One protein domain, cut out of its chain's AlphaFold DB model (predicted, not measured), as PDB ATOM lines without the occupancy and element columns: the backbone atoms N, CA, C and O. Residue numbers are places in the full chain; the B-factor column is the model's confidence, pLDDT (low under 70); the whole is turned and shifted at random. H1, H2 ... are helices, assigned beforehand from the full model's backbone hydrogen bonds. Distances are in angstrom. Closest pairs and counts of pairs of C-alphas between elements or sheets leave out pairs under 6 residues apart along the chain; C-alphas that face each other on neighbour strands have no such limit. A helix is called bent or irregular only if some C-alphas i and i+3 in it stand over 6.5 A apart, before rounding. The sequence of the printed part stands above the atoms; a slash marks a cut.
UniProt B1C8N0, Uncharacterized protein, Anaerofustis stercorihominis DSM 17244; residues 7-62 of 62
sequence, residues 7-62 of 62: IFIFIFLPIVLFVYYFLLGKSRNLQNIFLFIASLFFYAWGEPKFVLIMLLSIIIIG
ATOM      1  N   ILE A   7     209.045 304.583 186.522       70.94
ATOM      2  CA  ILE A   7     209.625 303.415 187.188       70.94
ATOM      3  C   ILE A   7     210.861 302.873 186.444       70.94
ATOM      4  O   ILE A   7     211.839 302.497 187.086       70.94
ATOM      5  N   PHE A   8     210.876 302.862 185.107       73.12
ATOM      6  CA  PHE A   8     212.040 302.394 184.353       73.12
ATOM      7  C   PHE A   8     213.261 303.293 184.566       73.12
ATOM      8  O   PHE A   8     214.333 302.820 184.936       73.12
ATOM      9  N   ILE A   9     213.088 304.597 184.357       73.75
ATOM     10  CA  ILE A   9     214.195 305.559 184.382       73.75
ATOM     11  C   ILE A   9     214.695 305.788 185.812       73.75
ATOM     12  O   ILE A   9     215.901 305.870 186.020       73.75
ATOM     13  N   PHE A  10     213.795 305.867 186.798       79.50
ATOM     14  CA  PHE A  10     214.166 306.216 188.173       79.50
ATOM     15  C   PHE A  10     214.486 305.018 189.073       79.50
ATOM     16  O   PHE A  10     215.142 305.209 190.094       79.50
ATOM     17  N   ILE A  11     214.048 303.802 188.734       78.69
ATOM     18  CA  ILE A  11     214.271 302.612 189.576       78.69
ATOM     19  C   ILE A  11     215.063 301.557 188.812       78.69
ATOM     20  O   ILE A  11     216.149 301.173 189.238       78.69
ATOM     21  N   PHE A  12     214.556 301.098 187.669       81.62
ATOM     22  CA  PHE A  12     215.160 299.970 186.958       81.62
ATOM     23  C   PHE A  12     216.565 300.295 186.425       81.62
ATOM     24  O   PHE A  12     217.521 299.574 186.704       81.62
ATOM     25  N   LEU A  13     216.706 301.398 185.690       83.50
ATOM     26  CA  LEU A  13     217.960 301.808 185.064       83.50
ATOM     27  C   LEU A  13     219.092 302.066 186.082       83.50
ATOM     28  O   LEU A  13     220.172 301.498 185.898       83.50
ATOM     29  N   PRO A  14     218.890 302.832 187.177       86.12
ATOM     30  CA  PRO A  14     219.934 303.019 188.181       86.12
ATOM     31  C   PRO A  14     220.298 301.720 188.907       86.12
ATOM     32  O   PRO A  14     221.481 301.500 189.154       86.12
ATOM     33  N   ILE A  15     219.343 300.823 189.188       86.38
ATOM     34  CA  ILE A  15     219.631 299.517 189.809       86.38
ATOM     35  C   ILE A  15     220.475 298.637 188.884       86.38
ATOM     36  O   ILE A  15     221.481 298.075 189.319       86.38
ATOM     37  N   VAL A  16     220.098 298.527 187.606       87.50
ATOM     38  CA  VAL A  16     220.839 297.717 186.628       87.50
ATOM     39  C   VAL A  16     222.257 298.241 186.457       87.50
ATOM     40  O   VAL A  16     223.198 297.451 186.492       87.50
ATOM     41  N   LEU A  17     222.436 299.558 186.337       86.56
ATOM     42  CA  LEU A  17     223.768 300.159 186.244       86.56
ATOM     43  C   LEU A  17     224.577 299.967 187.528       86.56
ATOM     44  O   LEU A  17     225.768 299.665 187.448       86.56
ATOM     45  N   PHE A  18     223.945 300.081 188.698       89.38
ATOM     46  CA  PHE A  18     224.609 299.843 189.975       89.38
ATOM     47  C   PHE A  18     225.143 298.411 190.052       89.38
ATOM     48  O   PHE A  18     226.330 298.211 190.291       89.38
ATOM     49  N   VAL A  19     224.319 297.405 189.756       85.75
ATOM     50  CA  VAL A  19     224.756 295.998 189.755       85.75
ATOM     51  C   VAL A  19     225.804 295.737 188.666       85.75
ATOM     52  O   VAL A  19     226.808 295.066 188.915       85.75
ATOM     53  N   TYR A  20     225.623 296.306 187.474       85.69
ATOM     54  CA  TYR A  20     226.549 296.140 186.356       85.69
ATOM     55  C   TYR A  20     227.962 296.653 186.679       85.69
ATOM     56  O   TYR A  20     228.947 295.956 186.407       85.69
ATOM     57  N   TYR A  21     228.064 297.844 187.282       83.25
ATOM     58  CA  TYR A  21     229.345 298.475 187.605       83.25
ATOM     59  C   TYR A  21     229.941 298.006 188.937       83.25
ATOM     60  O   TYR A  21     231.134 297.707 188.978       83.25
ATOM     61  N   PHE A  22     229.154 297.915 190.015       81.62
ATOM     62  CA  PHE A  22     229.680 297.575 191.346       81.62
ATOM     63  C   PHE A  22     229.856 296.073 191.569       81.62
ATOM     64  O   PHE A  22     230.867 295.651 192.128       81.62
ATOM     65  N   LEU A  23     228.882 295.257 191.160       73.31
ATOM     66  CA  LEU A  23     228.881 293.820 191.455       73.31
ATOM     67  C   LEU A  23     229.590 293.009 190.370       73.31
ATOM     68  O   LEU A  23     230.274 292.033 190.671       73.31
ATOM     69  N   LEU A  24     229.445 293.408 189.106       71.56
ATOM     70  CA  LEU A  24     229.900 292.612 187.964       71.56
ATOM     71  C   LEU A  24     231.139 293.168 187.244       71.56
ATOM     72  O   LEU A  24     231.585 292.581 186.257       71.56
ATOM     73  N   GLY A  25     231.767 294.226 187.770       65.50
ATOM     74  CA  GLY A  25     232.929 294.888 187.161       65.50
ATOM     75  C   GLY A  25     234.164 294.003 186.920       65.50
ATOM     76  O   GLY A  25     235.044 294.383 186.151       65.50
ATOM     77  N   LYS A  26     234.243 292.809 187.527       68.56
ATOM     78  CA  LYS A  26     235.365 291.868 187.351       68.56
ATOM     79  C   LYS A  26     235.189 290.838 186.228       68.56
ATOM     80  O   LYS A  26     236.190 290.251 185.825       68.56
ATOM     81  N   SER A  27     233.975 290.575 185.733       77.06
ATOM     82  CA  SER A  27     233.748 289.478 184.776       77.06
ATOM     83  C   SER A  27     232.741 289.837 183.684       77.06
ATOM     84  O   SER A  27     231.534 289.918 183.917       77.06
ATOM     85  N   ARG A  28     233.248 289.979 182.454       77.06
ATOM     86  CA  ARG A  28     232.455 290.315 181.257       77.06
ATOM     87  C   ARG A  28     231.358 289.290 180.947       77.06
ATOM     88  O   ARG A  28     230.286 289.666 180.488       77.06
ATOM     89  N   ASN A  29     231.587 288.005 181.228       82.31
ATOM     90  CA  ASN A  29     230.570 286.970 181.002       82.31
ATOM     91  C   ASN A  29     229.373 287.131 181.942       82.31
ATOM     92  O   ASN A  29     228.231 287.025 181.500       82.31
ATOM     93  N   LEU A  30     229.619 287.442 183.219       81.94
ATOM     94  CA  LEU A  30     228.538 287.692 184.171       81.94
ATOM     95  C   LEU A  30     227.751 288.949 183.789       81.94
ATOM     96  O   LEU A  30     226.529 288.939 183.892       81.94
ATOM     97  N   GLN A  31     228.423 289.993 183.291       81.50
ATOM     98  CA  GLN A  31     227.777 291.219 182.794       81.50
ATOM     99  C   GLN A  31     226.771 290.939 181.682       81.50
ATOM    100  O   GLN A  31     225.641 291.417 181.751       81.50
ATOM    101  N   ASN A  32     227.148 290.120 180.704       85.06
ATOM    102  CA  ASN A  32     226.254 289.774 179.603       85.06
ATOM    103  C   ASN A  32     225.057 288.938 180.072       85.06
ATOM    104  O   ASN A  32     223.929 289.212 179.668       85.06
ATOM    105  N   ILE A  33     225.279 287.966 180.965       87.62
ATOM    106  CA  ILE A  33     224.196 287.150 181.540       87.62
ATOM    107  C   ILE A  33     223.242 288.025 182.362       87.62
ATOM    108  O   ILE A  33     222.025 287.902 182.245       87.62
ATOM    109  N   PHE A  34     223.774 288.945 183.165       87.25
ATOM    110  CA  PHE A  34     222.965 289.850 183.970       87.25
ATOM    111  C   PHE A  34     222.145 290.813 183.113       87.25
ATOM    112  O   PHE A  34     220.951 290.953 183.356       87.25
ATOM    113  N   LEU A  35     222.741 291.430 182.088       86.06
ATOM    114  CA  LEU A  35     222.007 292.296 181.160       86.06
ATOM    115  C   LEU A  35     220.901 291.533 180.420       86.06
ATOM    116  O   LEU A  35     219.823 292.084 180.201       86.06
ATOM    117  N   PHE A  36     221.140 290.263 180.082       85.62
ATOM    118  CA  PHE A  36     220.136 289.390 179.477       85.62
ATOM    119  C   PHE A  36     218.972 289.081 180.432       85.62
ATOM    120  O   PHE A  36     217.809 289.178 180.051       85.62
ATOM    121  N   ILE A  37     219.259 288.762 181.695       86.50
ATOM    122  CA  ILE A  37     218.211 288.523 182.699       86.50
ATOM    123  C   ILE A  37     217.461 289.820 183.019       86.50
ATOM    124  O   ILE A  37     216.236 289.814 183.120       86.50
ATOM    125  N   ALA A  38     218.171 290.939 183.155       84.94
ATOM    126  CA  ALA A  38     217.586 292.237 183.455       84.94
ATOM    127  C   ALA A  38     216.635 292.699 182.343       84.94
ATOM    128  O   ALA A  38     215.561 293.216 182.645       84.94
ATOM    129  N   SER A  39     216.979 292.479 181.070       80.12
ATOM    130  CA  SER A  39     216.098 292.819 179.948       80.12
ATOM    131  C   SER A  39     214.827 291.962 179.927       80.12
ATOM    132  O   SER A  39     213.738 292.503 179.734       80.12
ATOM    133  N   LEU A  40     214.934 290.661 180.225       79.62
ATOM    134  CA  LEU A  40     213.783 289.771 180.418       79.62
ATOM    135  C   LEU A  40     212.898 290.220 181.587       79.62
ATOM    136  O   LEU A  40     211.676 290.287 181.454       79.62
ATOM    137  N   PHE A  41     213.508 290.575 182.720       78.06
ATOM    138  CA  PHE A  41     212.784 291.071 183.889       78.06
ATOM    139  C   PHE A  41     212.069 292.384 183.596       78.06
ATOM    140  O   PHE A  41     210.908 292.534 183.959       78.06
ATOM    141  N   PHE A  42     212.728 293.319 182.912       74.25
ATOM    142  CA  PHE A  42     212.116 294.582 182.516       74.25
ATOM    143  C   PHE A  42     210.900 294.375 181.623       74.25
ATOM    144  O   PHE A  42     209.865 295.011 181.820       74.25
ATOM    145  N   TYR A  43     211.013 293.447 180.673       70.38
ATOM    146  CA  TYR A  43     209.907 293.081 179.804       70.38
ATOM    147  C   TYR A  43     208.722 292.513 180.601       70.38
ATOM    148  O   TYR A  43     207.570 292.835 180.315       70.38
ATOM    149  N   ALA A  44     208.999 291.732 181.648       69.56
ATOM    150  CA  ALA A  44     207.982 291.189 182.545       69.56
ATOM    151  C   ALA A  44     207.453 292.194 183.595       69.56
ATOM    152  O   ALA A  44     206.384 291.968 184.160       69.56
ATOM    153  N   TRP A  45     208.167 293.294 183.872       67.12
ATOM    154  CA  TRP A  45     207.928 294.154 185.042       67.12
ATOM    155  C   TRP A  45     206.687 295.046 184.943       67.12
ATOM    156  O   TRP A  45     206.005 295.250 185.943       67.12
ATOM    157  N   GLY A  46     206.378 295.613 183.775       59.75
ATOM    158  CA  GLY A  46     205.276 296.584 183.696       59.75
ATOM    159  C   GLY A  46     203.879 295.970 183.617       59.75
ATOM    160  O   GLY A  46     202.925 296.669 183.925       59.75
ATOM    161  N   GLU A  47     203.746 294.693 183.248       56.94
ATOM    162  CA  GLU A  47     202.455 293.992 183.142       56.94
ATOM    163  C   GLU A  47     202.620 292.468 183.399       56.94
ATOM    164  O   GLU A  47     202.327 291.644 182.524       56.94
ATOM    165  N   PRO A  48     203.087 292.030 184.590       56.41
ATOM    166  CA  PRO A  48     203.391 290.616 184.858       56.41
ATOM    167  C   PRO A  48     202.171 289.691 184.703       56.41
ATOM    168  O   PRO A  48     202.313 288.519 184.360       56.41
ATOM    169  N   LYS A  49     200.953 290.222 184.889       55.25
ATOM    170  CA  LYS A  49     199.699 289.487 184.659       55.25
ATOM    171  C   LYS A  49     199.448 289.203 183.174       55.25
ATOM    172  O   LYS A  49     199.019 288.101 182.851       55.25
ATOM    173  N   PHE A  50     199.743 290.135 182.266       61.50
ATOM    174  CA  PHE A  50     199.506 289.926 180.831       61.50
ATOM    175  C   PHE A  50     200.539 289.008 180.189       61.50
ATOM    176  O   PHE A  50     200.188 288.256 179.286       61.50
ATOM    177  N   VAL A  51     201.783 288.999 180.676       62.41
ATOM    178  CA  VAL A  51     202.807 288.055 180.196       62.41
ATOM    179  C   VAL A  51     202.435 286.611 180.553       62.41
ATOM    180  O   VAL A  51     202.541 285.724 179.708       62.41
ATOM    181  N   LEU A  52     201.911 286.376 181.763       66.44
ATOM    182  CA  LEU A  52     201.362 285.074 182.167       66.44
ATOM    183  C   LEU A  52     200.134 284.670 181.337       66.44
ATOM    184  O   LEU A  52     200.037 283.518 180.921       66.44
ATOM    185  N   ILE A  53     199.225 285.608 181.053       68.00
ATOM    186  CA  ILE A  53     198.054 285.360 180.193       68.00
ATOM    187  C   ILE A  53     198.485 285.058 178.750       68.00
ATOM    188  O   ILE A  53     197.915 284.172 178.121       68.00
ATOM    189  N   MET A  54     199.509 285.737 178.228       69.81
ATOM    190  CA  MET A  54     200.046 285.490 176.887       69.81
ATOM    191  C   MET A  54     200.703 284.107 176.792       69.81
ATOM    192  O   MET A  54     200.462 283.382 175.832       69.81
ATOM    193  N   LEU A  55     201.476 283.702 177.804       71.81
ATOM    194  CA  LEU A  55     202.050 282.354 177.877       71.81
ATOM    195  C   LEU A  55     200.970 281.271 177.981       71.81
ATOM    196  O   LEU A  55     201.043 280.268 177.276       71.81
ATOM    197  N   LEU A  56     199.939 281.490 178.802       79.81
ATOM    198  CA  LEU A  56     198.786 280.589 178.877       79.81
ATOM    199  C   LEU A  56     198.023 280.523 177.551       79.81
ATOM    200  O   LEU A  56     197.646 279.437 177.130       79.81
ATOM    201  N   SER A  57     197.840 281.649 176.859       72.94
ATOM    202  CA  SER A  57     197.222 281.685 175.531       72.94
ATOM    203  C   SER A  57     197.996 280.834 174.533       72.94
ATOM    204  O   SER A  57     197.377 280.100 173.775       72.94
ATOM    205  N   ILE A  58     199.325 280.919 174.527       78.56
ATOM    206  CA  ILE A  58     200.168 280.156 173.600       78.56
ATOM    207  C   ILE A  58     200.077 278.650 173.884       78.56
ATOM    208  O   ILE A  58     200.073 277.862 172.949       78.56
ATOM    209  N   ILE A  59     199.959 278.248 175.151       79.69
ATOM    210  CA  ILE A  59     199.826 276.835 175.545       79.69
ATOM    211  C   ILE A  59     198.412 276.290 175.292       79.69
ATOM    212  O   ILE A  59     198.260 275.115 174.989       79.69
ATOM    213  N   ILE A  60     197.374 277.114 175.455       74.12
ATOM    214  CA  ILE A  60     195.970 276.685 175.322       74.12
ATOM    215  C   ILE A  60     195.520 276.646 173.856       74.12
ATOM    216  O   ILE A  60     194.676 275.828 173.502       74.12
ATOM    217  N   ILE A  61     196.026 277.560 173.024       68.88
ATOM    218  CA  ILE A  61     195.650 277.673 171.604       68.88
ATOM    219  C   ILE A  61     196.635 276.935 170.681       68.88
ATOM    220  O   ILE A  61     196.286 276.673 169.531       68.88
ATOM    221  N   GLY A  62     197.843 276.629 171.166       52.00
ATOM    222  CA  GLY A  62     198.878 275.888 170.437       52.00
ATOM    223  C   GLY A  62     198.648 274.385 170.372       52.00
ATOM    224  O   GLY A  62     198.042 273.830 171.313       52.00
TER     225      GLY A  62
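AT A GLANCE: This is residues 7 to 62 of the 62 residues of an uncharacterized protein of Anaerofustis stercorihominis DSM 17244 (UniProt B1C8N0). The longest helix, H2, lies side by side with H1 in a helical hairpin, and the third helix, H3, turns off at a corner beyond the far end of H2 and sticks out as an arm with residues 53 to 62. The three helices make a flat zigzag, spanning 45 by 26 by 10 A, in which H3 makes much of the length. The printed part has 56 residues with three named helices, in the order H1, H2, H3, and no named strand; the class is all helix. The whole is loose, with a radius of gyration of the C-alphas of 14.7 A.

HOW THE PARTS SIT: H2, residues 28 to 45, touches H1, residues 7 to 23; their closest C-alphas are those of Gln 31 and Tyr 20, 6.2 A apart. The two form a hairpin and run opposite ways at a shallow tilt of 18 degrees. H3, residues 48 to 61, is close to H2 but not clearly touching it, the closest C-alphas being those of Ala 44 and Val 51, 6.5 A apart. The lines of H2 and H3 are about perpendicular, at 85 degrees. H1 and H3 are apart. In H2 and H3 every O i to N i+4 pair is within hydrogen-bond range; in H1, 11 of 13 are.

IN THESE COORDINATES: H2 measures 25.1 A from first to last C-alpha and begins with C-alpha 28 at (232.455, 290.315, 181.257). H1 measures 21.9 A, from C-alpha 7 at (209.625, 303.415, 187.188); it is irregular, but only just, with C-alphas 10 and 13 6.6 A apart. H3 measures 20.1 A and ends with C-alpha 61 at (195.650, 277.673, 171.604).

THE WHOLE: The two C-alphas farthest apart, those of Lys 26 and Ile 61, are 45.0 A apart. The printed part has no cut, and both links, H1 to H2 and H2 to H3, are tight. The mean pLDDT of the printed part is 75.9, and residues 25 to 26, 44 to 54 and 61 to 62 are under 70.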